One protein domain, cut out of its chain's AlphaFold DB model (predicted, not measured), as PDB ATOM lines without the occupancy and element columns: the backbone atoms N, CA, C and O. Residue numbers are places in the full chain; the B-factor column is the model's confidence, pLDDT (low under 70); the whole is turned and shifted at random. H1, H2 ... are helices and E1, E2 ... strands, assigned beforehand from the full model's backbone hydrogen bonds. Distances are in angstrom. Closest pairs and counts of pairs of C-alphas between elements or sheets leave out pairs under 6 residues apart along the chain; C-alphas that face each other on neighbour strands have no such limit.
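AT A GLANCE: This is residues 8 to 211 of the 212 residues of an uncharacterized protein of Citrobacter amalonaticus (UniProt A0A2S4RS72). A twisted sheet of four strands has one face covered by two helices, H1 and H4, while H8 packs beside H4, out past the edge strand E6, and H2 packs on H4 beyond the end of H1. A second group, made of H5, H6, H7 and the small hairpin E3 and E4, is built round the long helix H7, whose residues 192 to 194 graze the sheet; residues 65 to 70, in the link before E3, stick out as a free loop. The printed part has 204 residues, with eight named helices and six named strands in the order E1 H1 H2 E2 H3 E3 E4 E5 E6 H4 H5 H6 H7 H8. The larger sheet has the order E2 E1 E5 E6 and is mixed, E3 and E4 are antiparallel, and the class is mixed, helices and strands. The whole is compact, with a radius of gyration of the C-alphas of 16.7 A and spans of 46 by 40 by 35 A.

HOW THE PARTS SIT: The larger sheet holds E2, residues 49 to 52, E1, residues 11 to 16, E5, residues 97 to 102, and E6, residues 110 to 113. E2 and E1 are parallel, with N 50 and O 13 2.8 A apart, within hydrogen-bond range. E1 and E5 are antiparallel, with N 14 and O 99 at 3.0 A. E5 and E6 form an antiparallel hairpin, with N 98 and O 112 at 2.8 A. H1, residues 20 to 36, is on the sheet over E2 and E1, at a height over the sheet of 9.1 A. H4, residues 120 to 138, is on the same face over E6, at a height of 9.4 A, which gives two layers, helices on one face of a sheet. H4 is the hub and touches H1 with residues 123 to 131 alone, the C-alphas of Ala 33 and Asp 128 being closest at 5.8 A, at a steep tilt of 56 degrees. H2, residues 38 to 43, touches H4, closest at the C-alphas of Leu 39 and Ala 135, 4.3 A. E1, H1, H2 and E2 make a strand-helix-strand unit, two parallel neighbour strands with helices between, and its crossover is right-handed. H8, residues 199 to 209, touches H4, closest at the C-alphas of Ala 129 and Tyr 202, 5.6 A. H7, residues 179 to 195, only grazes the larger sheet; the closest C-alphas of H7 and E6 are those of Leu 193 and Ser 113, 6.6 A. H5, residues 153 to 163, touches H7 about perpendicular at 83 degrees, closest at the C-alphas of Glu 155 and Glu 185, 6.5 A. H6, residues 168 to 174, touches H7, closest at the C-alphas of Ala 172 and Asp 179, 5.3 A. E3, residues 81 to 83, and E4, residues 91 to 93, form an antiparallel hairpin, with N 82 and O 92 at 2.8 A; the closest C-alphas of E3 and H7 are those of Leu 82 and Ala 190, 6.3 A. H3, residues 59 to 62, only grazes the larger sheet with residues 61 to 62. Every O i to N i+4 pair is within hydrogen-bond range in H1, H2, H4, H5, H6, H7 and H8, and H3 is too short for such a pair.

IN THESE COORDINATES: E1 begins at C-alpha 11, (94.155, -35.578, -9.523), and is 16.3 A long; E5 is 16.0 A. H4, the longest helix, starts at C-alpha 120, (104.449, -48.126, 9.827), and measures 26.8 A. H1 is 24.7 A, H7 24.2 A, H8 16.2 A and H5 15.4 A. H8 ends at C-alpha 209, (115.718, -40.465, -7.319).

THE WHOLE: The C-alphas farthest apart are those of Ser 73 and Thr 211, 53.2 A. The printed part has no cut. The links H3 to E3 and H4 to H5 are long. The mean pLDDT of the printed part is 85.7; residue 8 and residues 63 to 74, 85 to 89 and 209 to 211 are under 70.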
ATOM      1  N   SER A   8      93.322 -30.100  -7.956       64.62
ATOM      2  CA  SER A   8      92.279 -30.622  -7.055       64.62
ATOM      3  C   SER A   8      91.064 -31.239  -7.779       64.62
ATOM      4  O   SER A   8      90.456 -32.213  -7.316       64.62
ATOM      5  N   LEU A   9      90.717 -30.738  -8.967       73.94
ATOM      6  CA  LEU A   9      89.648 -31.288  -9.802       73.94
ATOM      7  C   LEU A   9      90.121 -32.466 -10.658       73.94
ATOM      8  O   LEU A   9      89.312 -33.345 -10.966       73.94
ATOM      9  N   ARG A  10      91.410 -32.524 -11.008       86.19
ATOM     10  CA  ARG A  10      91.973 -33.536 -11.916       86.19
ATOM     11  C   ARG A  10      92.555 -34.752 -11.202       86.19
ATOM     12  O   ARG A  10      92.242 -35.875 -11.589       86.19
ATOM     13  N   PHE A  11      93.409 -34.534 -10.213       90.06
ATOM     14  CA  PHE A  11      94.155 -35.578  -9.523       90.06
ATOM     15  C   PHE A  11      93.500 -35.917  -8.193       90.06
ATOM     16  O   PHE A  11      92.975 -35.033  -7.515       90.06
ATOM     17  N   LYS A  12      93.490 -37.202  -7.834       92.44
ATOM     18  CA  LYS A  12      92.901 -37.691  -6.580       92.44
ATOM     19  C   LYS A  12      93.706 -38.849  -6.035       92.44
ATOM     20  O   LYS A  12      94.069 -39.747  -6.794       92.44
ATOM     21  N   PHE A  13      93.904 -38.860  -4.726       95.44
ATOM     22  CA  PHE A  13      94.246 -40.075  -4.012       95.44
ATOM     23  C   PHE A  13      92.979 -40.706  -3.452       95.44
ATOM     24  O   PHE A  13      92.107 -40.018  -2.927       95.44
ATOM     25  N   ILE A  14      92.841 -42.016  -3.617       95.69
ATOM     26  CA  ILE A  14      91.666 -42.755  -3.156       95.69
ATOM     27  C   ILE A  14      92.151 -44.016  -2.462       95.69
ATOM     28  O   ILE A  14      92.822 -44.832  -3.085       95.69
ATOM     29  N   TYR A  15      91.810 -44.190  -1.192       96.69
ATOM     30  CA  TYR A  15      92.192 -45.356  -0.415       96.69
ATOM     31  C   TYR A  15      91.008 -46.296  -0.203       96.69
ATOM     32  O   TYR A  15      89.981 -45.907   0.351       96.69
ATOM     33  N   LEU A  16      91.159 -47.538  -0.665       94.88
ATOM     34  CA  LEU A  16      90.168 -48.600  -0.538       94.88
ATOM     35  C   LEU A  16      90.429 -49.436   0.715       94.88
ATOM     36  O   LEU A  16      91.307 -50.300   0.709       94.88
ATOM     37  N   THR A  17      89.622 -49.238   1.756       93.19
ATOM     38  CA  THR A  17      89.643 -50.051   2.980       93.19
ATOM     39  C   THR A  17      88.274 -50.059   3.655       93.19
ATOM     40  O   THR A  17      87.560 -49.060   3.677       93.19
ATOM     41  N   LYS A  18      87.907 -51.198   4.248       91.25
ATOM     42  CA  LYS A  18      86.714 -51.310   5.108       91.25
ATOM     43  C   LYS A  18      87.008 -50.882   6.553       91.25
ATOM     44  O   LYS A  18      86.081 -50.728   7.342       91.25
ATOM     45  N   ASN A  19      88.283 -50.726   6.913       91.56
ATOM     46  CA  ASN A  19      88.717 -50.368   8.257       91.56
ATOM     47  C   ASN A  19      89.046 -48.869   8.314       91.56
ATOM     48  O   ASN A  19      90.037 -48.416   7.749       91.56
ATOM     49  N   ILE A  20      88.222 -48.097   9.023       91.25
ATOM     50  CA  ILE A  20      88.403 -46.645   9.123       91.25
ATOM     51  C   ILE A  20      89.682 -46.250   9.872       91.25
ATOM     52  O   ILE A  20      90.309 -45.261   9.510       91.25
ATOM     53  N   TYR A  21      90.105 -47.028  10.874       92.62
ATOM     54  CA  TYR A  21      91.322 -46.742  11.644       92.62
ATOM     55  C   TYR A  21      92.578 -46.952  10.805       92.62
ATOM     56  O   TYR A  21      93.497 -46.140  10.855       92.62
ATOM     57  N   ASP A  22      92.578 -48.009   9.996       92.19
ATOM     58  CA  ASP A  22      93.591 -48.246   8.967       92.19
ATOM     59  C   ASP A  22      93.617 -47.081   7.964       92.19
ATOM     60  O   ASP A  22      94.669 -46.508   7.702       92.19
ATOM     61  N   GLY A  23      92.444 -46.629   7.506       93.44
ATOM     62  CA  GLY A  23      92.323 -45.448   6.649       93.44
ATOM     63  C   GLY A  23      92.933 -44.178   7.247       93.44
ATOM     64  O   GLY A  23      93.669 -43.476   6.558       93.44
ATOM     65  N   ILE A  24      92.668 -43.902   8.527       93.44
ATOM     66  CA  ILE A  24      93.239 -42.752   9.247       93.44
ATOM     67  C   ILE A  24      94.760 -42.890   9.368       93.44
ATOM     68  O   ILE A  24      95.477 -41.934   9.099       93.44
ATOM     69  N   ALA A  25      95.264 -44.072   9.730       93.31
ATOM     70  CA  ALA A  25      96.701 -44.305   9.871       93.31
ATOM     71  C   ALA A  25      97.450 -44.091   8.545       93.31
ATOM     72  O   ALA A  25      98.466 -43.396   8.511       93.31
ATOM     73  N   ILE A  26      96.917 -44.634   7.445       95.44
ATOM     74  CA  ILE A  26      97.474 -44.434   6.104       95.44
ATOM     75  C   ILE A  26      97.409 -42.964   5.693       95.44
ATOM     76  O   ILE A  26      98.372 -42.463   5.121       95.44
ATOM     77  N   HIS A  27      96.312 -42.266   5.998       95.19
ATOM     78  CA  HIS A  27      96.170 -40.844   5.694       95.19
ATOM     79  C   HIS A  27      97.247 -39.992   6.375       95.19
ATOM     80  O   HIS A  27      97.871 -39.171   5.713       95.19
ATOM     81  N   THR A  28      97.520 -40.227   7.661       93.62
ATOM     82  CA  THR A  28      98.552 -39.483   8.400       93.62
ATOM     83  C   THR A  28      99.936 -39.644   7.766       93.62
ATOM     84  O   THR A  28     100.635 -38.657   7.550       93.62
ATOM     85  N   LEU A  29     100.325 -40.877   7.413       94.44
ATOM     86  CA  LEU A  29     101.604 -41.141   6.737       94.44
ATOM     87  C   LEU A  29     101.632 -40.557   5.316       94.44
ATOM     88  O   LEU A  29     102.664 -40.082   4.847       94.44
ATOM     89  N   PHE A  30     100.490 -40.588   4.628       94.12
ATOM     90  CA  PHE A  30     100.323 -40.017   3.298       94.12
ATOM     91  C   PHE A  30     100.502 -38.497   3.287       94.12
ATOM     92  O   PHE A  30     101.168 -37.993   2.387       94.12
ATOM     93  N   GLU A  31      99.916 -37.770   4.240       92.62
ATOM     94  CA  GLU A  31     100.018 -36.308   4.296       92.62
ATOM     95  C   GLU A  31     101.469 -35.859   4.470       92.62
ATOM     96  O   GLU A  31     101.925 -34.965   3.756       92.62
ATOM     97  N   GLU A  32     102.205 -36.516   5.370       91.31
ATOM     98  CA  GLU A  32     103.633 -36.269   5.573       91.31
ATOM     99  C   GLU A  32     104.413 -36.500   4.269       91.31
ATOM    100  O   GLU A  32     105.059 -35.584   3.755       91.31
ATOM    101  N   ALA A  33     104.261 -37.684   3.667       91.62
ATOM    102  CA  ALA A  33     104.956 -38.046   2.435       91.62
ATOM    103  C   ALA A  33     104.592 -37.137   1.249       91.62
ATOM    104  O   ALA A  33     105.449 -36.797   0.434       91.62
ATOM    105  N   LEU A  34     103.324 -36.728   1.120       91.81
ATOM    106  CA  LEU A  34     102.881 -35.847   0.041       91.81
ATOM    107  C   LEU A  34     103.543 -34.475   0.155       91.81
ATOM    108  O   LEU A  34     104.025 -33.965  -0.857       91.81
ATOM    109  N   ASN A  35     103.581 -33.895   1.357       90.12
ATOM    110  CA  ASN A  35     104.142 -32.564   1.592       90.12
ATOM    111  C   ASN A  35     105.635 -32.485   1.258       90.12
ATOM    112  O   ASN A  35     106.096 -31.458   0.763       90.12
ATOM    113  N   GLU A  36     106.369 -33.578   1.460       88.31
ATOM    114  CA  GLU A  36     107.797 -33.678   1.139       88.31
ATOM    115  C   GLU A  36     108.064 -34.146  -0.305       88.31
ATOM    116  O   GLU A  36     109.201 -34.134  -0.783       88.31
ATOM    117  N   SER A  37     107.026 -34.564  -1.038       88.81
ATOM    118  CA  SER A  37     107.194 -35.208  -2.341       88.81
ATOM    119  C   SER A  37     107.465 -34.239  -3.494       88.81
ATOM    120  O   SER A  37     106.873 -33.165  -3.622       88.81
ATOM    121  N   GLY A  38     108.234 -34.715  -4.478       85.88
ATOM    122  CA  GLY A  38     108.343 -34.048  -5.778       85.88
ATOM    123  C   GLY A  38     107.009 -33.961  -6.536       85.88
ATOM    124  O   GLY A  38     106.854 -33.088  -7.384       85.88
ATOM    125  N   LEU A  39     106.023 -34.814  -6.224       89.38
ATOM    126  CA  LEU A  39     104.685 -34.745  -6.822       89.38
ATOM    127  C   LEU A  39     103.976 -33.440  -6.440       89.38
ATOM    128  O   LEU A  39     103.395 -32.787  -7.309       89.38
ATOM    129  N   LYS A  40     104.062 -33.041  -5.165       88.69
ATOM    130  CA  LYS A  40     103.503 -31.779  -4.670       88.69
ATOM    131  C   LYS A  40     104.135 -30.579  -5.367       88.69
ATOM    132  O   LYS A  40     103.418 -29.694  -5.828       88.69
ATOM    133  N   THR A  41     105.456 -30.595  -5.534       85.50
ATOM    134  CA  THR A  41     106.196 -29.548  -6.255       85.50
ATOM    135  C   THR A  41     105.797 -29.457  -7.728       85.50
ATOM    136  O   THR A  41     105.672 -28.358  -8.263       85.50
ATOM    137  N   VAL A  42     105.573 -30.601  -8.389       83.56
ATOM    138  CA  VAL A  42     105.147 -30.668  -9.800       83.56
ATOM    139  C   VAL A  42     103.737 -30.102  -9.988       83.56
ATOM    140  O   VAL A  42     103.478 -29.445 -10.992       83.56
ATOM    141  N   LEU A  43     102.827 -30.373  -9.052       84.38
ATOM    142  CA  LEU A  43     101.410 -30.027  -9.185       84.38
ATOM    143  C   LEU A  43     101.027 -28.679  -8.564       84.38
ATOM    144  O   LEU A  43      99.970 -28.158  -8.914       84.38
ATOM    145  N   GLN A  44     101.868 -28.128  -7.679       80.31
ATOM    146  CA  GLN A  44     101.734 -26.807  -7.038       80.31
ATOM    147  C   GLN A  44     100.375 -26.540  -6.365       80.31
ATOM    148  O   GLN A  44      99.985 -25.395  -6.162       80.31
ATOM    149  N   GLU A  45      99.655 -27.594  -5.990       76.88
ATOM    150  CA  GLU A  45      98.299 -27.523  -5.449       76.88
ATOM    151  C   GLU A  45      98.039 -28.680  -4.477       76.88
ATOM    152  O   GLU A  45      98.780 -29.668  -4.432       76.88
ATOM    153  N   ASP A  46      96.990 -28.559  -3.664       81.06
ATOM    154  CA  ASP A  46      96.505 -29.646  -2.813       81.06
ATOM    155  C   ASP A  46      95.838 -30.743  -3.648       81.06
ATOM    156  O   ASP A  46      95.023 -30.479  -4.535       81.06
ATOM    157  N   ILE A  47      96.198 -31.993  -3.352       88.56
ATOM    158  CA  ILE A  47      95.615 -33.173  -3.987       88.56
ATOM    159  C   ILE A  47      94.717 -33.834  -2.945       88.56
ATOM    160  O   ILE A  47      95.221 -34.244  -1.898       88.56
ATOM    161  N   PRO A  48      93.404 -33.948  -3.193       91.12
ATOM    162  CA  PRO A  48      92.494 -34.522  -2.217       91.12
ATOM    163  C   PRO A  48      92.768 -36.016  -2.010       91.12
ATOM    164  O   PRO A  48      93.068 -36.747  -2.961       91.12
ATOM    165  N   PHE A  49      92.591 -36.460  -0.767       93.88
ATOM    166  CA  PHE A  49      92.570 -37.862  -0.374       93.88
ATOM    167  C   PHE A  49      91.139 -38.274  -0.018       93.88
ATOM    168  O   PHE A  49      90.460 -37.611   0.766       93.88
ATOM    169  N   HIS A  50      90.671 -39.383  -0.581       93.94
ATOM    170  CA  HIS A  50      89.342 -39.926  -0.327       93.94
ATOM    171  C   HIS A  50      89.436 -41.329   0.260       93.94
ATOM    172  O   HIS A  50      90.169 -42.169  -0.251       93.94
ATOM    173  N   LEU A  51      88.633 -41.609   1.282       94.75
ATOM    174  CA  LEU A  51      88.460 -42.954   1.819       94.75
ATOM    175  C   LEU A  51      87.218 -43.602   1.199       94.75
ATOM    176  O   LEU A  51      86.147 -42.994   1.190       94.75
ATOM    177  N   ILE A  52      87.348 -44.832   0.701       92.69
ATOM    178  CA  ILE A  52      86.226 -45.631   0.196       92.69
ATOM    179  C   ILE A  52      86.251 -47.041   0.789       92.69
ATOM    180  O   ILE A  52      87.303 -47.652   0.946       92.69
ATOM    181  N   ASP A  53      85.072 -47.584   1.059       89.88
ATOM    182  CA  ASP A  53      84.865 -48.927   1.612       89.88
ATOM    183  C   ASP A  53      84.607 -49.994   0.534       89.88
ATOM    184  O   ASP A  53      84.765 -51.194   0.775       89.88
ATOM    185  N   LYS A  54      84.216 -49.557  -0.670       87.94
ATOM    186  CA  LYS A  54      83.862 -50.409  -1.809       87.94
ATOM    187  C   LYS A  54      84.498 -49.908  -3.095       87.94
ATOM    188  O   LYS A  54      84.426 -48.722  -3.412       87.94
ATOM    189  N   TYR A  55      85.018 -50.832  -3.905       87.12
ATOM    190  CA  TYR A  55      85.594 -50.501  -5.212       87.12
ATOM    191  C   TYR A  55      84.571 -49.866  -6.170       87.12
ATOM    192  O   TYR A  55      84.941 -49.061  -7.017       87.12
ATOM    193  N   SER A  56      83.270 -50.137  -6.013       84.69
ATOM    194  CA  SER A  56      82.222 -49.453  -6.788       84.69
ATOM    195  C   SER A  56      82.310 -47.925  -6.701       84.69
ATOM    196  O   SER A  56      81.990 -47.234  -7.663       84.69
ATOM    197  N   ASN A  57      82.788 -47.402  -5.570       85.31
ATOM    198  CA  ASN A  57      82.907 -45.969  -5.317       85.31
ATOM    199  C   ASN A  57      84.163 -45.362  -5.968       85.31
ATOM    200  O   ASN A  57      84.273 -44.145  -6.058       85.31
ATOM    201  N   PHE A  58      85.091 -46.190  -6.463       85.88
ATOM    202  CA  PHE A  58      86.253 -45.761  -7.247       85.88
ATOM    203  C   PHE A  58      85.886 -45.432  -8.704       85.88
ATOM    204  O   PHE A  58      86.449 -44.519  -9.306       85.88
ATOM    205  N   ILE A  59      84.907 -46.154  -9.263       80.94
ATOM    206  CA  ILE A  59      84.517 -46.111 -10.684       80.94
ATOM    207  C   ILE A  59      84.262 -44.685 -11.205       80.94
ATOM    208  O   ILE A  59      84.772 -44.374 -12.287       80.94
ATOM    209  N   PRO A  60      83.544 -43.792 -10.486       77.62
ATOM    210  CA  PRO A  60      83.281 -42.432 -10.970       77.62
ATOM    211  C   PRO A  60      84.544 -41.598 -11.229       77.62
ATOM    212  O   PRO A  60      84.493 -40.614 -11.973       77.62
ATOM    213  N   PHE A  61      85.669 -41.972 -10.616       77.50
ATOM    214  CA  PHE A  61      86.929 -41.246 -10.711       77.50
ATOM    215  C   PHE A  61      87.842 -41.779 -11.816       77.50
ATOM    216  O   PHE A  61      88.585 -40.993 -12.397       77.50
ATOM    217  N   SER A  62      87.781 -43.075 -12.132       74.12
ATOM    218  CA  SER A  62      88.765 -43.719 -13.010       74.12
ATOM    219  C   SER A  62      88.212 -44.138 -14.379       74.12
ATOM    220  O   SER A  62      88.895 -44.004 -15.391       74.12
ATOM    221  N   LEU A  63      86.956 -44.592 -14.444       68.06
ATOM    222  CA  LEU A  63      86.327 -45.140 -15.654       68.06
ATOM    223  C   LEU A  63      85.407 -44.112 -16.322       68.06
ATOM    224  O   LEU A  63      84.271 -44.410 -16.701       68.06
ATOM    225  N   ARG A  64      85.887 -42.872 -16.460       60.66
ATOM    226  CA  ARG A  64      85.136 -41.825 -17.157       60.66
ATOM    227  C   ARG A  64      84.945 -42.207 -18.634       60.66
ATOM    228  O   ARG A  64      85.884 -42.175 -19.418       60.66
ATOM    229  N   PHE A  65      83.686 -42.489 -18.975       51.69
ATOM    230  CA  PHE A  65      83.093 -42.618 -20.313       51.69
ATOM    231  C   PHE A  65      83.332 -43.938 -21.072       51.69
ATOM    232  O   PHE A  65      84.238 -44.072 -21.884       51.69
ATOM    233  N   ASN A  66      82.358 -44.848 -20.968       47.91
ATOM    234  CA  ASN A  66      81.420 -44.994 -22.082       47.91
ATOM    235  C   ASN A  66      80.010 -45.286 -21.550       47.91
ATOM    236  O   ASN A  66      79.791 -46.163 -20.713       47.91
ATOM    237  N   ALA A  67      79.071 -44.460 -21.997       43.09
ATOM    238  CA  ALA A  67      77.688 -44.400 -21.566       43.09
ATOM    239  C   ALA A  67      76.895 -45.615 -22.067       43.09
ATOM    240  O   ALA A  67      76.117 -45.499 -23.004       43.09
ATOM    241  N   THR A  68      77.101 -46.800 -21.494       43.62
ATOM    242  CA  THR A  68      76.155 -47.928 -21.631       43.62
ATOM    243  C   THR A  68      76.370 -49.038 -20.612       43.62
ATOM    244  O   THR A  68      75.914 -50.155 -20.828       43.62
ATOM    245  N   TYR A  69      76.982 -48.776 -19.456       50.78
ATOM    246  CA  TYR A  69      76.778 -49.703 -18.348       50.78
ATOM    247  C   TYR A  69      75.396 -49.428 -17.770       50.78
ATOM    248  O   TYR A  69      75.247 -48.791 -16.731       50.78
ATOM    249  N   GLN A  70      74.370 -49.931 -18.472       49.19
ATOM    250  CA  GLN A  70      73.191 -50.427 -17.785       49.19
ATOM    251  C   GLN A  70      73.769 -51.249 -16.640       49.19
ATOM    252  O   GLN A  70      74.443 -52.255 -16.886       49.19
ATOM    253  N   GLN A  71      73.612 -50.769 -15.406       52.38
ATOM    254  CA  GLN A  71      73.694 -51.639 -14.253       52.38
ATOM    255  C   GLN A  71      72.687 -52.742 -14.565       52.38
ATOM    256  O   GLN A  71      71.493 -52.603 -14.313       52.38
ATOM    257  N   ARG A  72      73.146 -53.822 -15.217       54.53
ATOM    258  CA  ARG A  72      72.409 -55.074 -15.231       54.53
ATOM    259  C   ARG A  72      72.099 -55.300 -13.761       54.53
ATOM    260  O   ARG A  72      72.946 -55.001 -12.919       54.53
ATOM    261  N   SER A  73      70.898 -55.767 -13.464       57.41
ATOM    262  CA  SER A  73      70.354 -55.989 -12.119       57.41
ATOM    263  C   SER A  73      71.138 -57.020 -11.279       57.41
ATOM    264  O   SER A  73      70.563 -57.735 -10.464       57.41
ATOM    265  N   ARG A  74      72.443 -57.166 -11.515       69.12
ATOM    266  CA  ARG A  74      73.389 -57.946 -10.746       69.12
ATOM    267  C   ARG A  74      73.814 -57.116  -9.547       69.12
ATOM    268  O   ARG A  74      74.248 -55.971  -9.673       69.12
ATOM    269  N   VAL A  75      73.689 -57.733  -8.384       76.44
ATOM    270  CA  VAL A  75      74.273 -57.227  -7.150       76.44
ATOM    271  C   VAL A  75      75.792 -57.245  -7.318       76.44
ATOM    272  O   VAL A  75      76.347 -58.241  -7.779       76.44
ATOM    273  N   LEU A  76      76.448 -56.129  -7.002       79.50
ATOM    274  CA  LEU A  76      77.907 -56.050  -7.015       79.50
ATOM    275  C   LEU A  76      78.477 -56.883  -5.868       79.50
ATOM    276  O   LEU A  76      77.980 -56.820  -4.743       79.50
ATOM    277  N   GLU A  77      79.539 -57.624  -6.156       78.06
ATOM    278  CA  GLU A  77      80.302 -58.356  -5.155       78.06
ATOM    279  C   GLU A  77      80.923 -57.393  -4.133       78.06
ATOM    280  O   GLU A  77      81.255 -56.248  -4.440       78.06
ATOM    281  N   ASN A  78      81.097 -57.857  -2.896       71.69
ATOM    282  CA  ASN A  78      81.665 -57.026  -1.828       71.69
ATOM    283  C   ASN A  78      83.197 -57.034  -1.801       71.69
ATOM    284  O   ASN A  78      83.792 -56.120  -1.228       71.69
ATOM    285  N   ASP A  79      83.820 -58.071  -2.360       79.06
ATOM    286  CA  ASP A  79      85.265 -58.283  -2.352       79.06
ATOM    287  C   ASP A  79      85.723 -58.787  -3.719       79.06
ATOM    288  O   ASP A  79      85.066 -59.608  -4.359       79.06
ATOM    289  N   ILE A  80      86.886 -58.315  -4.160       84.56
ATOM    290  CA  ILE A  80      87.481 -58.730  -5.425       84.56
ATOM    291  C   ILE A  80      88.657 -59.643  -5.105       84.56
ATOM    292  O   ILE A  80      89.649 -59.218  -4.512       84.56
ATOM    293  N   ILE A  81      88.542 -60.907  -5.507       85.00
ATOM    294  CA  ILE A  81      89.573 -61.917  -5.270       85.00
ATOM    295  C   ILE A  81      90.217 -62.306  -6.598       85.00
ATOM    296  O   ILE A  81      89.572 -62.831  -7.510       85.00
ATOM    297  N   LEU A  82      91.524 -62.087  -6.689       85.25
ATOM    298  CA  LEU A  82      92.342 -62.514  -7.813       85.25
ATOM    299  C   LEU A  82      92.925 -63.894  -7.512       85.25
ATOM    300  O   LEU A  82      93.686 -64.076  -6.564       85.25
ATOM    301  N   SER A  83      92.550 -64.880  -8.324       77.38
ATOM    302  CA  SER A  83      93.094 -66.234  -8.228       77.38
ATOM    303  C   SER A  83      94.342 -66.368  -9.091       77.38
ATOM    304  O   SER A  83      94.334 -66.006 -10.269       77.38
ATOM    305  N   VAL A  84      95.388 -66.947  -8.513       70.56
ATOM    306  CA  VAL A  84      96.725 -67.060  -9.099       70.56
ATOM    307  C   VAL A  84      97.061 -68.549  -9.169       70.56
ATOM    308  O   VAL A  84      96.985 -69.257  -8.165       70.56
ATOM    309  N   LYS A  85      97.353 -69.075 -10.364       65.81
ATOM    310  CA  LYS A  85      97.799 -70.467 -10.545       65.81
ATOM    311  C   LYS A  85      99.325 -70.509 -10.631       65.81
ATOM    312  O   LYS A  85      99.885 -69.824 -11.474       65.81
ATOM    313  N   GLY A  86      99.967 -71.358  -9.827       59.66
ATOM    314  CA  GLY A  86     101.414 -71.605  -9.902       59.66
ATOM    315  C   GLY A  86     102.289 -70.752  -8.977       59.66
ATOM    316  O   GLY A  86     103.495 -70.945  -8.986       59.66
ATOM    317  N   GLU A  87     101.699 -69.870  -8.168       60.84
ATOM    318  CA  GLU A  87     102.389 -69.149  -7.085       60.84
ATOM    319  C   GLU A  87     102.008 -69.757  -5.726       60.84
ATOM    320  O   GLU A  87     100.960 -70.405  -5.599       60.84
ATOM    321  N   GLU A  88     102.829 -69.524  -4.697       59.62
ATOM    322  CA  GLU A  88     102.532 -69.945  -3.317       59.62
ATOM    323  C   GLU A  88     101.225 -69.314  -2.805       59.62
ATOM    324  O   GLU A  88     100.409 -69.977  -2.157       59.62
ATOM    325  N   ILE A  89     100.970 -68.053  -3.175       61.03
ATOM    326  CA  ILE A  89      99.736 -67.344  -2.836       61.03
ATOM    327  C   ILE A  89      98.677 -67.611  -3.905       61.03
ATOM    328  O   ILE A  89      98.707 -67.054  -4.999       61.03
ATOM    329  N   LYS A  90      97.688 -68.447  -3.571       71.94
ATOM    330  CA  LYS A  90      96.645 -68.878  -4.520       71.94
ATOM    331  C   LYS A  90      95.515 -67.863  -4.719       71.94
ATOM    332  O   LYS A  90      94.822 -67.912  -5.739       71.94
ATOM    333  N   ARG A  91      95.275 -66.985  -3.739       80.38
ATOM    334  CA  ARG A  91      94.183 -65.997  -3.739       80.38
ATOM    335  C   ARG A  91      94.674 -64.690  -3.126       80.38
ATOM    336  O   ARG A  91      95.119 -64.686  -1.985       80.38
ATOM    337  N   LEU A  92      94.561 -63.602  -3.879       85.94
ATOM    338  CA  LEU A  92      94.913 -62.252  -3.452       85.94
ATOM    339  C   LEU A  92      93.643 -61.415  -3.354       85.94
ATOM    340  O   LEU A  92      92.865 -61.357  -4.308       85.94
ATOM    341  N   SER A  93      93.434 -60.781  -2.204       86.31
ATOM    342  CA  SER A  93      92.372 -59.791  -2.045       86.31
ATOM    343  C   SER A  93      92.811 -58.466  -2.664       86.31
ATOM    344  O   SER A  93      93.955 -58.046  -2.486       86.31
ATOM    345  N   PHE A  94      91.917 -57.812  -3.401       89.69
ATOM    346  CA  PHE A  94      92.139 -56.478  -3.953       89.69
ATOM    347  C   PHE A  94      91.539 -55.428  -3.004       89.69
ATOM    348  O   PHE A  94      90.494 -54.837  -3.270       89.69
ATOM    349  N   ASN A  95      92.182 -55.264  -1.849       89.81
ATOM    350  CA  ASN A  95      91.811 -54.349  -0.768       89.81
ATOM    351  C   ASN A  95      93.067 -53.714  -0.144       89.81
ATOM    352  O   ASN A  95      94.185 -54.124  -0.456       89.81
ATOM    353  N   HIS A  96      92.882 -52.700   0.709       93.88
ATOM    354  CA  HIS A  96      93.973 -51.894   1.273       93.88
ATOM    355  C   HIS A  96      94.845 -51.281   0.171       93.88
ATOM    356  O   HIS A  96      96.074 -51.377   0.191       93.88
ATOM    357  N   ILE A  97      94.184 -50.682  -0.827       95.81
ATOM    358  CA  ILE A  97      94.829 -50.139  -2.026       95.81
ATOM    359  C   ILE A  97      94.700 -48.625  -2.051       95.81
ATOM    360  O   ILE A  97      93.591 -48.095  -2.032       95.81
ATOM    361  N   LEU A  98      95.835 -47.940  -2.142       97.38
ATOM    362  CA  LEU A  98      95.923 -46.515  -2.423       97.38
ATOM    363  C   LEU A  98      96.052 -46.302  -3.924       97.38
ATOM    364  O   LEU A  98      97.040 -46.697  -4.536       97.38
ATOM    365  N   PHE A  99      95.059 -45.657  -4.513       96.75
ATOM    366  CA  PHE A  99      95.062 -45.245  -5.905       96.75
ATOM    367  C   PHE A  99      95.527 -43.800  -6.028       96.75
ATOM    368  O   PHE A  99      95.125 -42.951  -5.237       96.75
ATOM    369  N   PHE A 100      96.302 -43.523  -7.069       95.81
ATOM    370  CA  PHE A 100      96.504 -42.188  -7.615       95.81
ATOM    371  C   PHE A 100      95.782 -42.122  -8.958       95.81
ATOM    372  O   PHE A 100      96.070 -42.912  -9.859       95.81
ATOM    373  N   VAL A 101      94.820 -41.217  -9.082       93.06
ATOM    374  CA  VAL A 101      93.937 -41.110 -10.246       93.06
ATOM    375  C   VAL A 101      94.194 -39.798 -10.962       93.06
ATOM    376  O   VAL A 101      94.082 -38.733 -10.362       93.06
ATOM    377  N   ASP A 102      94.465 -39.877 -12.263       89.75
ATOM    378  CA  ASP A 102      94.368 -38.751 -13.189       89.75
ATOM    379  C   ASP A 102      93.038 -38.875 -13.937       89.75
ATOM    380  O   ASP A 102      92.888 -39.687 -14.851       89.75
ATOM    381  N   MET A 103      92.056 -38.060 -13.555       85.56
ATOM    382  CA  MET A 103      90.702 -38.140 -14.112       85.56
ATOM    383  C   MET A 103      90.627 -37.800 -15.609       85.56
ATOM    384  O   MET A 103      89.562 -37.931 -16.215       85.56
ATOM    385  N   TYR A 104      91.713 -37.278 -16.184       84.06
ATOM    386  CA  TYR A 104      91.788 -36.828 -17.573       84.06
ATOM    387  C   TYR A 104      92.604 -37.801 -18.425       84.06
ATOM    388  O   TYR A 104      92.467 -37.803 -19.646       84.06
ATOM    389  N   ASN A 105      93.433 -38.632 -17.793       85.44
ATOM    390  CA  ASN A 105      94.199 -39.666 -18.465       85.44
ATOM    391  C   ASN A 105      94.198 -40.960 -17.636       85.44
ATOM    392  O   ASN A 105      95.072 -41.144 -16.786       85.44
ATOM    393  N   PRO A 106      93.263 -41.892 -17.899       81.19
ATOM    394  CA  PRO A 106      93.175 -43.153 -17.168       81.19
ATOM    395  C   PRO A 106      94.463 -43.986 -17.190       81.19
ATOM    396  O   PRO A 106      94.711 -44.720 -16.236       81.19
ATOM    397  N   ASP A 107      95.314 -43.839 -18.211       82.25
ATOM    398  CA  ASP A 107      96.595 -44.554 -18.310       82.25
ATOM    399  C   ASP A 107      97.663 -44.033 -17.334       82.25
ATOM    400  O   ASP A 107      98.697 -44.675 -17.137       82.25
ATOM    401  N   HIS A 108      97.421 -42.883 -16.700       89.94
ATOM    402  CA  HIS A 108      98.220 -42.375 -15.586       89.94
ATOM    403  C   HIS A 108      97.724 -42.869 -14.222       89.94
ATOM    404  O   HIS A 108      98.322 -42.529 -13.203       89.94
ATOM    405  N   THR A 109      96.639 -43.648 -14.182       92.62
ATOM    406  CA  THR A 109      96.159 -44.217 -12.925       92.62
ATOM    407  C   THR A 109      97.188 -45.209 -12.402       92.62
ATOM    408  O   THR A 109      97.630 -46.110 -13.119       92.62
ATOM    409  N   SER A 110      97.530 -45.062 -11.131       96.12
ATOM    410  CA  SER A 110      98.484 -45.916 -10.436       96.12
ATOM    411  C   SER A 110      97.893 -46.409  -9.123       96.12
ATOM    412  O   SER A 110      96.940 -45.834  -8.601       96.12
ATOM    413  N   PHE A 111      98.447 -47.487  -8.583       97.25
ATOM    414  CA  PHE A 111      98.007 -48.065  -7.326       97.25
ATOM    415  C   PHE A 111      99.163 -48.646  -6.509       97.25
ATOM    416  O   PHE A 111     100.139 -49.163  -7.060       97.25
ATOM    417  N   LEU A 112      99.002 -48.601  -5.191       97.19
ATOM    418  CA  LEU A 112      99.874 -49.197  -4.191       97.19
ATOM    419  C   LEU A 112      99.037 -50.052  -3.236       97.19
ATOM    420  O   LEU A 112      98.034 -49.591  -2.705       97.19
ATOM    421  N   SER A 113      99.458 -51.290  -3.006       95.12
ATOM    422  CA  SER A 113      98.851 -52.218  -2.059       95.12
ATOM    423  C   SER A 113      99.620 -52.243  -0.742       95.12
ATOM    424  O   SER A 113     100.849 -52.378  -0.726       95.12
ATOM    425  N   PHE A 114      98.876 -52.180   0.361       93.19
ATOM    426  CA  PHE A 114      99.381 -52.402   1.717       93.19
ATOM    427  C   PHE A 114      98.947 -53.753   2.296       93.19
ATOM    428  O   PHE A 114      99.124 -54.005   3.486       93.19
ATOM    429  N   ALA A 115      98.373 -54.636   1.474       84.69
ATOM    430  CA  ALA A 115      97.901 -55.934   1.932       84.69
ATOM    431  C   ALA A 115      99.028 -56.728   2.622       84.69
ATOM    432  O   ALA A 115     100.073 -56.993   2.027       84.69
ATOM    433  N   GLY A 116      98.788 -57.128   3.875       81.75
ATOM    434  CA  GLY A 116      99.729 -57.917   4.675       81.75
ATOM    435  C   GLY A 116     100.847 -57.117   5.353       81.75
ATOM    436  O   GLY A 116     101.769 -57.728   5.883       81.75
ATOM    437  N   LEU A 117     100.784 -55.782   5.346       86.00
ATOM    438  CA  LEU A 117     101.723 -54.933   6.079       86.00
ATOM    439  C   LEU A 117     101.151 -54.500   7.424       86.00
ATOM    440  O   LEU A 117      99.969 -54.188   7.535       86.00
ATOM    441  N   SER A 118     102.019 -54.435   8.428       84.56
ATOM    442  CA  SER A 118     101.687 -53.931   9.765       84.56
ATOM    443  C   SER A 118     102.716 -52.946  10.318       84.56
ATOM    444  O   SER A 118     102.455 -52.321  11.338       84.56
ATOM    445  N   ASP A 119     103.885 -52.830   9.684       90.81
ATOM    446  CA  ASP A 119     104.975 -51.958  10.124       90.81
ATOM    447  C   ASP A 119     104.823 -50.552   9.503       90.81
ATOM    448  O   ASP A 119     104.910 -50.435   8.273       90.81
ATOM    449  N   PRO A 120     104.606 -49.495  10.313       90.38
ATOM    450  CA  PRO A 120     104.449 -48.126   9.827       90.38
ATOM    451  C   PRO A 120     105.641 -47.608   9.017       90.38
ATOM    452  O   PRO A 120     105.432 -46.898   8.035       90.38
ATOM    453  N   GLU A 121     106.873 -47.989   9.368       91.19
ATOM    454  CA  GLU A 121     108.076 -47.534   8.654       91.19
ATOM    455  C   GLU A 121     108.124 -48.120   7.242       91.19
ATOM    456  O   GLU A 121     108.397 -47.426   6.260       91.19
ATOM    457  N   VAL A 122     107.763 -49.400   7.112       91.94
ATOM    458  CA  VAL A 122     107.643 -50.055   5.805       91.94
ATOM    459  C   VAL A 122     106.510 -49.430   4.997       91.94
ATOM    460  O   VAL A 122     106.648 -49.246   3.790       91.94
ATOM    461  N   VAL A 123     105.380 -49.104   5.627       93.62
ATOM    462  CA  VAL A 123     104.268 -48.421   4.953       93.62
ATOM    463  C   VAL A 123     104.715 -47.057   4.426       93.62
ATOM    464  O   VAL A 123     104.472 -46.766   3.253       93.62
ATOM    465  N   LYS A 124     105.423 -46.266   5.240       93.00
ATOM    466  CA  LYS A 124     105.969 -44.962   4.850       93.00
ATOM    467  C   LYS A 124     106.940 -45.073   3.671       93.00
ATOM    468  O   LYS A 124     106.699 -44.444   2.645       93.00
ATOM    469  N   GLU A 125     107.928 -45.977   3.733       93.12
ATOM    470  CA  GLU A 125     108.882 -46.221   2.630       93.12
ATOM    471  C   GLU A 125     108.157 -46.507   1.301       93.12
ATOM    472  O   GLU A 125     108.555 -46.056   0.218       93.12
ATOM    473  N   ARG A 126     107.062 -47.273   1.366       95.19
ATOM    474  CA  ARG A 126     106.263 -47.609   0.186       95.19
ATOM    475  C   ARG A 126     105.471 -46.423  -0.342       95.19
ATOM    476  O   ARG A 126     105.388 -46.281  -1.564       95.19
ATOM    477  N   ILE A 127     104.896 -45.607   0.542       95.81
ATOM    478  CA  ILE A 127     104.206 -44.371   0.162       95.81
ATOM    479  C   ILE A 127     105.196 -43.438  -0.538       95.81
ATOM    480  O   ILE A 127     104.902 -43.001  -1.646       95.81
ATOM    481  N   ASP A 128     106.391 -43.224   0.011       94.00
ATOM    482  CA  ASP A 128     107.409 -42.346  -0.585       94.00
ATOM    483  C   ASP A 128     107.790 -42.794  -2.001       94.00
ATOM    484  O   ASP A 128     107.759 -42.024  -2.970       94.00
ATOM    485  N   ALA A 129     108.085 -44.085  -2.166       94.62
ATOM    486  CA  ALA A 129     108.366 -44.677  -3.471       94.62
ATOM    487  C   ALA A 129     107.186 -44.568  -4.449       94.62
ATOM    488  O   ALA A 129     107.387 -44.407  -5.658       94.62
ATOM    489  N   PHE A 130     105.955 -44.645  -3.947       96.44
ATOM    490  CA  PHE A 130     104.759 -44.467  -4.756       96.44
ATOM    491  C   PHE A 130     104.542 -43.004  -5.156       96.44
ATOM    492  O   PHE A 130     104.204 -42.747  -6.312       96.44
ATOM    493  N   MET A 131     104.833 -42.042  -4.281       95.06
ATOM    494  CA  MET A 131     104.826 -40.614  -4.614       95.06
ATOM    495  C   MET A 131     105.828 -40.296  -5.722       95.06
ATOM    496  O   MET A 131     105.484 -39.617  -6.691       95.06
ATOM    497  N   MET A 132     107.042 -40.853  -5.643       93.50
ATOM    498  CA  MET A 132     108.042 -40.741  -6.710       93.50
ATOM    499  C   MET A 132     107.535 -41.310  -8.034       93.50
ATOM    500  O   MET A 132     107.703 -40.690  -9.087       93.50
ATOM    501  N   HIS A 133     106.883 -42.474  -7.993       95.25
ATOM    502  CA  HIS A 133     106.265 -43.054  -9.177       95.25
ATOM    503  C   HIS A 133     105.192 -42.133  -9.770       95.25
ATOM    504  O   HIS A 133     105.213 -41.883 -10.975       95.25
ATOM    505  N   CYS A 134     104.290 -41.606  -8.945       95.00
ATOM    506  CA  CYS A 134     103.220 -40.713  -9.382       95.00
ATOM    507  C   CYS A 134     103.790 -39.425  -9.996       95.00
ATOM    508  O   CYS A 134     103.398 -39.045 -11.099       95.00
ATOM    509  N   ALA A 135     104.801 -38.816  -9.364       93.25
ATOM    510  CA  ALA A 135     105.518 -37.664  -9.914       93.25
ATOM    511  C   ALA A 135     106.130 -37.987 -11.283       93.25
ATOM    512  O   ALA A 135     106.020 -37.208 -12.227       93.25
ATOM    513  N   ALA A 136     106.722 -39.174 -11.429       92.75
ATOM    514  CA  ALA A 136     107.306 -39.637 -12.679       92.75
ATOM    515  C   ALA A 136     106.251 -39.904 -13.772       92.75
ATOM    516  O   ALA A 136     106.508 -39.679 -14.962       92.75
ATOM    517  N   VAL A 137     105.059 -40.377 -13.393       93.19
ATOM    518  CA  VAL A 137     103.898 -40.548 -14.283       93.19
ATOM    519  C   VAL A 137     103.404 -39.203 -14.814       93.19
ATOM    520  O   VAL A 137     103.201 -39.069 -16.019       93.19
ATOM    521  N   ILE A 138     103.312 -38.183 -13.967       90.50
ATOM    522  CA  ILE A 138     102.885 -36.849 -14.402       90.50
ATOM    523  C   ILE A 138     103.988 -36.126 -15.180       90.50
ATOM    524  O   ILE A 138     103.752 -35.625 -16.276       90.50
ATOM    525  N   GLY A 139     105.218 -36.134 -14.670       87.62
ATOM    526  CA  GLY A 139     106.362 -35.419 -15.240       87.62
ATOM    527  C   GLY A 139     107.047 -36.104 -16.428       87.62
ATOM    528  O   GLY A 139     108.115 -35.671 -16.847       87.62
ATOM    529  N   GLY A 140     106.509 -37.206 -16.963       86.56
ATOM    530  CA  GLY A 140     107.095 -37.870 -18.140       86.56
ATOM    531  C   GLY A 140     108.391 -38.666 -17.896       86.56
ATOM    532  O   GLY A 140     108.933 -39.250 -18.837       86.56
ATOM    533  N   ASN A 141     108.901 -38.744 -16.662       87.19
ATOM    534  CA  ASN A 141     110.174 -39.405 -16.361       87.19
ATOM    535  C   ASN A 141     110.034 -40.936 -16.344       87.19
ATOM    536  O   ASN A 141     109.577 -41.525 -15.371       87.19
ATOM    537  N   LYS A 142     110.482 -41.621 -17.400       86.62
ATOM    538  CA  LYS A 142     110.381 -43.090 -17.488       86.62
ATOM    539  C   LYS A 142     111.289 -43.848 -16.507       86.62
ATOM    540  O   LYS A 142     110.978 -44.996 -16.206       86.62
ATOM    541  N   LYS A 143     112.377 -43.249 -16.000       85.81
ATOM    542  CA  LYS A 143     113.351 -43.941 -15.127       85.81
ATOM    543  C   LYS A 143     112.793 -44.234 -13.732       85.81
ATOM    544  O   LYS A 143     113.098 -45.275 -13.164       85.81
ATOM    545  N   CYS A 144     111.953 -43.340 -13.216       86.06
ATOM    546  CA  CYS A 144     111.324 -43.470 -11.898       86.06
ATOM    547  C   CYS A 144     109.914 -44.087 -11.972       86.06
ATOM    548  O   CYS A 144     109.187 -44.113 -10.982       86.06
ATOM    549  N   ARG A 145     109.497 -44.599 -13.142       90.44
ATOM    550  CA  ARG A 145     108.229 -45.324 -13.289       90.44
ATOM    551  C   ARG A 145     108.428 -46.816 -13.038       90.44
ATOM    552  O   ARG A 145     109.403 -47.407 -13.490       90.44
ATOM    553  N   SER A 146     107.456 -47.445 -12.383       92.88
ATOM    554  CA  SER A 146     107.391 -48.896 -12.237       92.88
ATOM    555  C   SER A 146     106.100 -49.414 -12.848       92.88
ATOM    556  O   SER A 146     105.023 -48.916 -12.529       92.88
ATOM    557  N   SER A 147     106.196 -50.445 -13.688       92.50
ATOM    558  CA  SER A 147     105.019 -51.133 -14.225       92.50
ATOM    559  C   SER A 147     104.188 -51.799 -13.133       92.50
ATOM    560  O   SER A 147     102.982 -51.940 -13.310       92.50
ATOM    561  N   SER A 148     104.803 -52.168 -12.003       94.44
ATOM    562  CA  SER A 148     104.104 -52.782 -10.873       94.44
ATOM    563  C   SER A 148     103.099 -51.837 -10.216       94.44
ATOM    564  O   SER A 148     102.166 -52.325  -9.598       94.44
ATOM    565  N   PHE A 149     103.244 -50.517 -10.376       96.12
ATOM    566  CA  PHE A 149     102.312 -49.526  -9.828       96.12
ATOM    567  C   PHE A 149     101.269 -49.029 -10.829       96.12
ATOM    568  O   PHE A 149     100.288 -48.434 -10.412       96.12
ATOM    569  N   LEU A 150     101.440 -49.251 -12.134       94.56
ATOM    570  CA  LEU A 150     100.465 -48.777 -13.121       94.56
ATOM    571  C   LEU A 150      99.158 -49.569 -13.016       94.56
ATOM    572  O   LEU A 150      99.197 -50.797 -12.928       94.56
ATOM    573  N   PHE A 151      98.019 -48.888 -13.117       93.06
ATOM    574  CA  PHE A 151      96.692 -49.494 -13.196       93.06
ATOM    575  C   PHE A 151      96.026 -49.119 -14.517       93.06
ATOM    576  O   PHE A 151      95.311 -48.124 -14.626       93.06
ATOM    577  N   THR A 152      96.294 -49.906 -15.549       89.19
ATOM    578  CA  THR A 152      95.860 -49.583 -16.912       89.19
ATOM    579  C   THR A 152      94.339 -49.575 -17.027       89.19
ATOM    580  O   THR A 152      93.649 -50.291 -16.299       89.19
ATOM    581  N   LEU A 153      93.801 -48.833 -18.000       86.56
ATOM    582  CA  LEU A 153      92.359 -48.805 -18.262       86.56
ATOM    583  C   LEU A 153      91.770 -50.216 -18.433       86.56
ATOM    584  O   LEU A 153      90.684 -50.512 -17.939       86.56
ATOM    585  N   ARG A 154      92.508 -51.117 -19.091       87.00
ATOM    586  CA  ARG A 154      92.072 -52.503 -19.287       87.00
ATOM    587  C   ARG A 154      91.978 -53.270 -17.970       87.00
ATOM    588  O   ARG A 154      91.020 -54.008 -17.765       87.00
ATOM    589  N   GLU A 155      92.951 -53.101 -17.080       89.75
ATOM    590  CA  GLU A 155      92.922 -53.722 -15.754       89.75
ATOM    591  C   GLU A 155      91.759 -53.172 -14.920       89.75
ATOM    592  O   GLU A 155      91.050 -53.952 -14.290       89.75
ATOM    593  N   GLN A 156      91.497 -51.864 -14.986       88.81
ATOM    594  CA  GLN A 156      90.346 -51.238 -14.328       88.81
ATOM    595  C   GLN A 156      89.014 -51.827 -14.818       88.81
ATOM    596  O   GLN A 156      88.165 -52.203 -14.011       88.81
ATOM    597  N   GLN A 157      88.846 -51.977 -16.137       87.25
ATOM    598  CA  GLN A 157      87.661 -52.596 -16.744       87.25
ATOM    599  C   GLN A 157      87.474 -54.051 -16.293       87.25
ATOM    600  O   GLN A 157      86.368 -54.473 -15.965       87.25
ATOM    601  N   ILE A 158      88.557 -54.829 -16.240       88.12
ATOM    602  CA  ILE A 158      88.500 -56.222 -15.787       88.12
ATOM    603  C   ILE A 158      88.082 -56.299 -14.319       88.12
ATOM    604  O   ILE A 158      87.216 -57.103 -13.984       88.12
ATOM    605  N   ILE A 159      88.658 -55.466 -13.448       88.88
ATOM    606  CA  ILE A 159      88.293 -55.422 -12.025       88.88
ATOM    607  C   ILE A 159      86.825 -55.040 -11.850       88.88
ATOM    608  O   ILE A 159      86.117 -55.678 -11.070       88.88
ATOM    609  N   PHE A 160      86.338 -54.078 -12.630       87.38
ATOM    610  CA  PHE A 160      84.925 -53.723 -12.649       87.38
ATOM    611  C   PHE A 160      84.022 -54.905 -13.029       87.38
ATOM    612  O   PHE A 160      83.048 -55.182 -12.333       87.38
ATOM    613  N   HIS A 161      84.341 -55.652 -14.083       87.00
ATOM    614  CA  HIS A 161      83.506 -56.791 -14.463       87.00
ATOM    615  C   HIS A 161      83.598 -57.969 -13.490       87.00
ATOM    616  O   HIS A 161      82.613 -58.677 -13.280       87.00
ATOM    617  N   LEU A 162      84.753 -58.160 -12.847       87.31
ATOM    618  CA  LEU A 162      84.878 -59.109 -11.740       87.31
ATOM    619  C   LEU A 162      83.966 -58.713 -10.570       87.31
ATOM    620  O   LEU A 162      83.320 -59.585  -9.998       87.31
ATOM    621  N   LEU A 163      83.847 -57.414 -10.266       86.31
ATOM    622  CA  LEU A 163      82.906 -56.896  -9.265       86.31
ATOM    623  C   LEU A 163      81.440 -57.183  -9.639       86.31
ATOM    624  O   LEU A 163      80.604 -57.364  -8.762       86.31
ATOM    625  N   GLN A 164      81.110 -57.265 -10.929       84.25
ATOM    626  CA  GLN A 164      79.774 -57.647 -11.413       84.25
ATOM    627  C   GLN A 164      79.517 -59.168 -11.395       84.25
ATOM    628  O   GLN A 164      78.512 -59.631 -11.946       84.25
ATOM    629  N   GLY A 165      80.441 -59.960 -10.842       84.81
ATOM    630  CA  GLY A 165      80.355 -61.421 -10.822       84.81
ATOM    631  C   GLY A 165      80.486 -62.062 -12.208       84.81
ATOM    632  O   GLY A 165      80.041 -63.191 -12.406       84.81
ATOM    633  N   MET A 166      81.046 -61.353 -13.197       87.50
ATOM    634  CA  MET A 166      81.196 -61.887 -14.552       87.50
ATOM    635  C   MET A 166      82.317 -62.932 -14.615       87.50
ATOM    636  O   MET A 166      83.428 -62.747 -14.112       87.50
ATOM    637  N   SER A 167      82.034 -64.038 -15.295       88.94
ATOM    638  CA  SER A 167      83.014 -65.051 -15.674       88.94
ATOM    639  C   SER A 167      83.977 -64.529 -16.746       88.94
ATOM    640  O   SER A 167      83.676 -63.591 -17.478       88.94
ATOM    641  N   VAL A 168      85.133 -65.181 -16.913       90.81
ATOM    642  CA  VAL A 168      86.135 -64.777 -17.921       90.81
ATOM    643  C   VAL A 168      85.555 -64.711 -19.337       90.81
ATOM    644  O   VAL A 168      85.886 -63.785 -20.071       90.81
ATOM    645  N   LYS A 169      84.669 -65.648 -19.693       92.38
ATOM    646  CA  LYS A 169      83.990 -65.673 -20.995       92.38
ATOM    647  C   LYS A 169      83.077 -64.464 -21.179       92.38
ATOM    648  O   LYS A 169      83.096 -63.835 -22.229       92.38
ATOM    649  N   GLU A 170      82.300 -64.117 -20.153       92.00
ATOM    650  CA  GLU A 170      81.430 -62.936 -20.192       92.00
ATOM    651  C   GLU A 170      82.252 -61.647 -20.310       92.00
ATOM    652  O   GLU A 170      81.910 -60.785 -21.111       92.00
ATOM    653  N   ILE A 171      83.361 -61.536 -19.569       90.50
ATOM    654  CA  ILE A 171      84.276 -60.387 -19.653       90.50
ATOM    655  C   ILE A 171      84.885 -60.276 -21.051       90.50
ATOM    656  O   ILE A 171      84.956 -59.185 -21.608       90.50
ATOM    657  N   ALA A 172      85.337 -61.394 -21.620       92.25
ATOM    658  CA  ALA A 172      85.938 -61.432 -22.948       92.25
ATOM    659  C   ALA A 172      84.957 -60.949 -24.027       92.25
ATOM    660  O   ALA A 172      85.327 -60.123 -24.859       92.25
ATOM    661  N   LEU A 173      83.700 -61.399 -23.953       91.94
ATOM    662  CA  LEU A 173      82.624 -60.949 -24.835       91.94
ATOM    663  C   LEU A 173      82.336 -59.452 -24.670       91.94
ATOM    664  O   LEU A 173      82.313 -58.728 -25.660       91.94
ATOM    665  N   GLU A 174      82.169 -58.981 -23.433       88.50
ATOM    666  CA  GLU A 174      81.849 -57.577 -23.133       88.50
ATOM    667  C   GLU A 174      82.964 -56.622 -23.583       88.50
ATOM    668  O   GLU A 174      82.711 -55.535 -24.094       88.50
ATOM    669  N   LEU A 175      84.218 -57.052 -23.443       88.12
ATOM    670  CA  LEU A 175      85.391 -56.278 -23.831       88.12
ATOM    671  C   LEU A 175      85.820 -56.484 -25.292       88.12
ATOM    672  O   LEU A 175      86.798 -55.855 -25.707       88.12
ATOM    673  N   ASN A 176      85.119 -57.344 -26.044       90.88
ATOM    674  CA  ASN A 176      85.436 -57.779 -27.408       90.88
ATOM    675  C   ASN A 176      86.896 -58.246 -27.578       90.88
ATOM    676  O   ASN A 176      87.655 -57.748 -28.413       90.88
ATOM    677  N   VAL A 177      87.320 -59.185 -26.734       92.25
ATOM    678  CA  VAL A 177      88.677 -59.751 -26.717       92.25
ATOM    679  C   VAL A 177      88.641 -61.265 -26.517       92.25
ATOM    680  O   VAL A 177      87.604 -61.848 -26.235       92.25
ATOM    681  N   SER A 178      89.792 -61.930 -26.639       94.44
ATOM    682  CA  SER A 178      89.890 -63.364 -26.336       94.44
ATOM    683  C   SER A 178      89.915 -63.649 -24.829       94.44
ATOM    684  O   SER A 178      90.538 -62.910 -24.061       94.44
ATOM    685  N   ASP A 179      89.370 -64.796 -24.415       93.38
ATOM    686  CA  ASP A 179      89.502 -65.329 -23.048       93.38
ATOM    687  C   ASP A 179      90.964 -65.353 -22.581       93.38
ATOM    688  O   ASP A 179      91.280 -65.010 -21.441       93.38
ATOM    689  N   LYS A 180      91.882 -65.733 -23.486       93.44
ATOM    690  CA  LYS A 180      93.325 -65.794 -23.216       93.44
ATOM    691  C   LYS A 180      93.877 -64.432 -22.800       93.44
ATOM    692  O   LYS A 180      94.718 -64.376 -21.904       93.44
ATOM    693  N   LEU A 181      93.405 -63.351 -23.423       91.31
ATOM    694  CA  LEU A 181      93.796 -61.999 -23.038       91.31
ATOM    695  C   LEU A 181      93.298 -61.675 -21.629       91.31
ATOM    696  O   LEU A 181      94.088 -61.231 -20.804       91.31
ATOM    697  N   VAL A 182      92.033 -61.962 -21.320       91.31
ATOM    698  CA  VAL A 182      91.463 -61.698 -19.988       91.31
ATOM    699  C   VAL A 182      92.213 -62.471 -18.900       91.31
ATOM    700  O   VAL A 182      92.560 -61.897 -17.868       91.31
ATOM    701  N   TYR A 183      92.536 -63.751 -19.127       90.81
ATOM    702  CA  TYR A 183      93.374 -64.522 -18.201       90.81
ATOM    703  C   TYR A 183      94.756 -63.897 -18.012       90.81
ATOM    704  O   TYR A 183      95.233 -63.808 -16.879       90.81
ATOM    705  N   ARG A 184      95.389 -63.449 -19.103       90.50
ATOM    706  CA  ARG A 184      96.700 -62.800 -19.053       90.50
ATOM    707  C   ARG A 184      96.655 -61.507 -18.248       90.50
ATOM    708  O   ARG A 184      97.510 -61.321 -17.397       90.50
ATOM    709  N   GLU A 185      95.676 -60.639 -18.477       90.50
ATOM    710  CA  GLU A 185      95.575 -59.364 -17.759       90.50
ATOM    711  C   GLU A 185      95.255 -59.566 -16.268       90.50
ATOM    712  O   GLU A 185      95.867 -58.928 -15.413       90.50
ATOM    713  N   ARG A 186      94.383 -60.527 -15.920       89.88
ATOM    714  CA  ARG A 186      94.153 -60.915 -14.512       89.88
ATOM    715  C   ARG A 186      95.436 -61.398 -13.838       89.88
ATOM    716  O   ARG A 186      95.701 -61.047 -12.691       89.88
ATOM    717  N   TRP A 187      96.220 -62.203 -14.553       89.12
ATOM    718  CA  TRP A 187      97.516 -62.676 -14.085       89.12
ATOM    719  C   TRP A 187      98.516 -61.530 -13.917       89.12
ATOM    720  O   TRP A 187      99.169 -61.445 -12.883       89.12
ATOM    721  N   THR A 188      98.604 -60.623 -14.892       90.94
ATOM    722  CA  THR A 188      99.447 -59.424 -14.818       90.94
ATOM    723  C   THR A 188      99.120 -58.613 -13.571       90.94
ATOM    724  O   THR A 188     100.027 -58.304 -12.804       90.94
ATOM    725  N   LEU A 189      97.840 -58.338 -13.311       90.88
ATOM    726  CA  LEU A 189      97.423 -57.585 -12.131       90.88
ATOM    727  C   LEU A 189      97.783 -58.300 -10.821       90.88
ATOM    728  O   LEU A 189      98.285 -57.673  -9.890       90.88
ATOM    729  N   ALA A 190      97.584 -59.619 -10.754       90.44
ATOM    730  CA  ALA A 190      98.004 -60.408  -9.602       90.44
ATOM    731  C   ALA A 190      99.522 -60.345  -9.379       90.44
ATOM    732  O   ALA A 190      99.969 -60.149  -8.251       90.44
ATOM    733  N   ARG A 191     100.323 -60.433 -10.448       90.38
ATOM    734  CA  ARG A 191     101.778 -60.266 -10.351       90.38
ATOM    735  C   ARG A 191     102.170 -58.884  -9.860       90.38
ATOM    736  O   ARG A 191     103.073 -58.795  -9.046       90.38
ATOM    737  N   LYS A 192     101.481 -57.819 -10.286       93.56
ATOM    738  CA  LYS A 192     101.745 -56.464  -9.778       93.56
ATOM    739  C   LYS A 192     101.582 -56.393  -8.259       93.56
ATOM    740  O   LYS A 192     102.440 -55.824  -7.596       93.56
ATOM    741  N   LEU A 193     100.542 -57.019  -7.702       91.62
ATOM    742  CA  LEU A 193     100.356 -57.107  -6.247       91.62
ATOM    743  C   LEU A 193     101.485 -57.887  -5.561       91.62
ATOM    744  O   LEU A 193     101.972 -57.452  -4.523       91.62
ATOM    745  N   ILE A 194     101.913 -59.012  -6.142       89.50
ATOM    746  CA  ILE A 194     103.018 -59.831  -5.611       89.50
ATOM    747  C   ILE A 194     104.339 -59.055  -5.665       89.50
ATOM    748  O   ILE A 194     105.071 -59.004  -4.681       89.50
ATOM    749  N   ASP A 195     104.633 -58.389  -6.780       90.31
ATOM    750  CA  ASP A 195     105.844 -57.582  -6.954       90.31
ATOM    751  C   ASP A 195     105.910 -56.445  -5.932       90.31
ATOM    752  O   ASP A 195     106.979 -56.133  -5.411       90.31
ATOM    753  N   GLN A 196     104.762 -55.845  -5.610       92.38
ATOM    754  CA  GLN A 196     104.658 -54.836  -4.563       92.38
ATOM    755  C   GLN A 196     104.904 -55.412  -3.160       92.38
ATOM    756  O   GLN A 196     105.155 -54.665  -2.229       92.38
ATOM    757  N   GLN A 197     104.923 -56.724  -2.938       86.88
ATOM    758  CA  GLN A 197     105.377 -57.267  -1.649       86.88
ATOM    759  C   GLN A 197     106.911 -57.233  -1.515       86.88
ATOM    760  O   GLN A 197     107.433 -57.308  -0.403       86.88
ATOM    761  N   ASN A 198     107.648 -57.055  -2.616       84.88
ATOM    762  CA  ASN A 198     109.106 -57.122  -2.641       84.88
ATOM    763  C   ASN A 198     109.775 -55.789  -2.259       84.88
ATOM    764  O   ASN A 198     109.707 -54.803  -2.993       84.88
ATOM    765  N   CYS A 199     110.542 -55.784  -1.164       80.62
ATOM    766  CA  CYS A 199     111.268 -54.602  -0.681       80.62
ATOM    767  C   CYS A 199     112.270 -54.013  -1.698       80.62
ATOM    768  O   CYS A 199     112.545 -52.813  -1.686       80.62
ATOM    769  N   ARG A 200     112.808 -54.822  -2.625       85.56
ATOM    770  CA  ARG A 200     113.788 -54.359  -3.628       85.56
ATOM    771  C   ARG A 200     113.190 -53.361  -4.616       85.56
ATOM    772  O   ARG A 200     113.923 -52.513  -5.125       85.56
ATOM    773  N   LEU A 201     111.887 -53.457  -4.890       86.38
ATOM    774  CA  LEU A 201     111.184 -52.532  -5.777       86.38
ATOM    775  C   LEU A 201     111.296 -51.090  -5.259       86.38
ATOM    776  O   LEU A 201     111.649 -50.187  -6.020       86.38
ATOM    777  N   TYR A 202     111.045 -50.912  -3.964       88.88
ATOM    778  CA  TYR A 202     110.996 -49.620  -3.282       88.88
ATOM    779  C   TYR A 202     112.390 -49.005  -3.153       88.88
ATOM    780  O   TYR A 202     112.631 -47.912  -3.666       88.88
ATOM    781  N   LYS A 203     113.359 -49.781  -2.645       84.81
ATOM    782  CA  LYS A 203     114.772 -49.371  -2.564       84.81
ATOM    783  C   LYS A 203     115.341 -48.923  -3.908       84.81
ATOM    784  O   LYS A 203     116.099 -47.958  -3.971       84.81
ATOM    785  N   ARG A 204     114.981 -49.610  -5.001       85.31
ATOM    786  CA  ARG A 204     115.412 -49.230  -6.354       85.31
ATOM    787  C   ARG A 204     114.879 -47.852  -6.746       85.31
ATOM    788  O   ARG A 204     115.647 -47.057  -7.275       85.31
ATOM    789  N   LEU A 205     113.594 -47.583  -6.523       82.31
ATOM    790  CA  LEU A 205     112.971 -46.314  -6.912       82.31
ATOM    791  C   LEU A 205     113.518 -45.141  -6.097       82.31
ATOM    792  O   LEU A 205     113.896 -44.131  -6.689       82.31
ATOM    793  N   ILE A 206     113.665 -45.324  -4.783       82.12
ATOM    794  CA  ILE A 206     114.284 -44.336  -3.886       82.12
ATOM    795  C   ILE A 206     115.715 -44.022  -4.343       82.12
ATOM    796  O   ILE A 206     116.089 -42.860  -4.496       82.12
ATOM    797  N   LYS A 207     116.514 -45.055  -4.648       81.06
ATOM    798  CA  LYS A 207     117.904 -44.880  -5.088       81.06
ATOM    799  C   LYS A 207     118.027 -44.136  -6.420       81.06
ATOM    800  O   LYS A 207     118.928 -43.320  -6.556       81.06
ATOM    801  N   ILE A 208     117.163 -44.423  -7.397       76.31
ATOM    802  CA  ILE A 208     117.190 -43.725  -8.695       76.31
ATOM    803  C   ILE A 208     116.947 -42.228  -8.488       76.31
ATOM    804  O   ILE A 208     117.640 -41.417  -9.098       76.31
ATOM    805  N   ASN A 209     116.016 -41.864  -7.606       69.38
ATOM    806  CA  ASN A 209     115.718 -40.465  -7.319       69.38
ATOM    807  C   ASN A 209     116.887 -39.734  -6.647       69.38
ATOM    808  O   ASN A 209     117.191 -38.619  -7.031       69.38
ATOM    809  N   ALA A 210     117.603 -40.383  -5.725       63.19
ATOM    810  CA  ALA A 210     118.790 -39.798  -5.088       63.19
ATOM    811  C   ALA A 210     119.965 -39.530  -6.056       63.19
ATOM    812  O   ALA A 210     120.944 -38.897  -5.675       63.19
ATOM    813  N   THR A 211     119.904 -40.055  -7.284       60.97
ATOM    814  CA  THR A 211     120.942 -39.879  -8.318       60.97
ATOM    815  C   THR A 211     120.548 -38.911  -9.439       60.97
ATOM    816  O   THR A 211     121.306 -38.775 -10.401       60.97
TER     817      THR A 211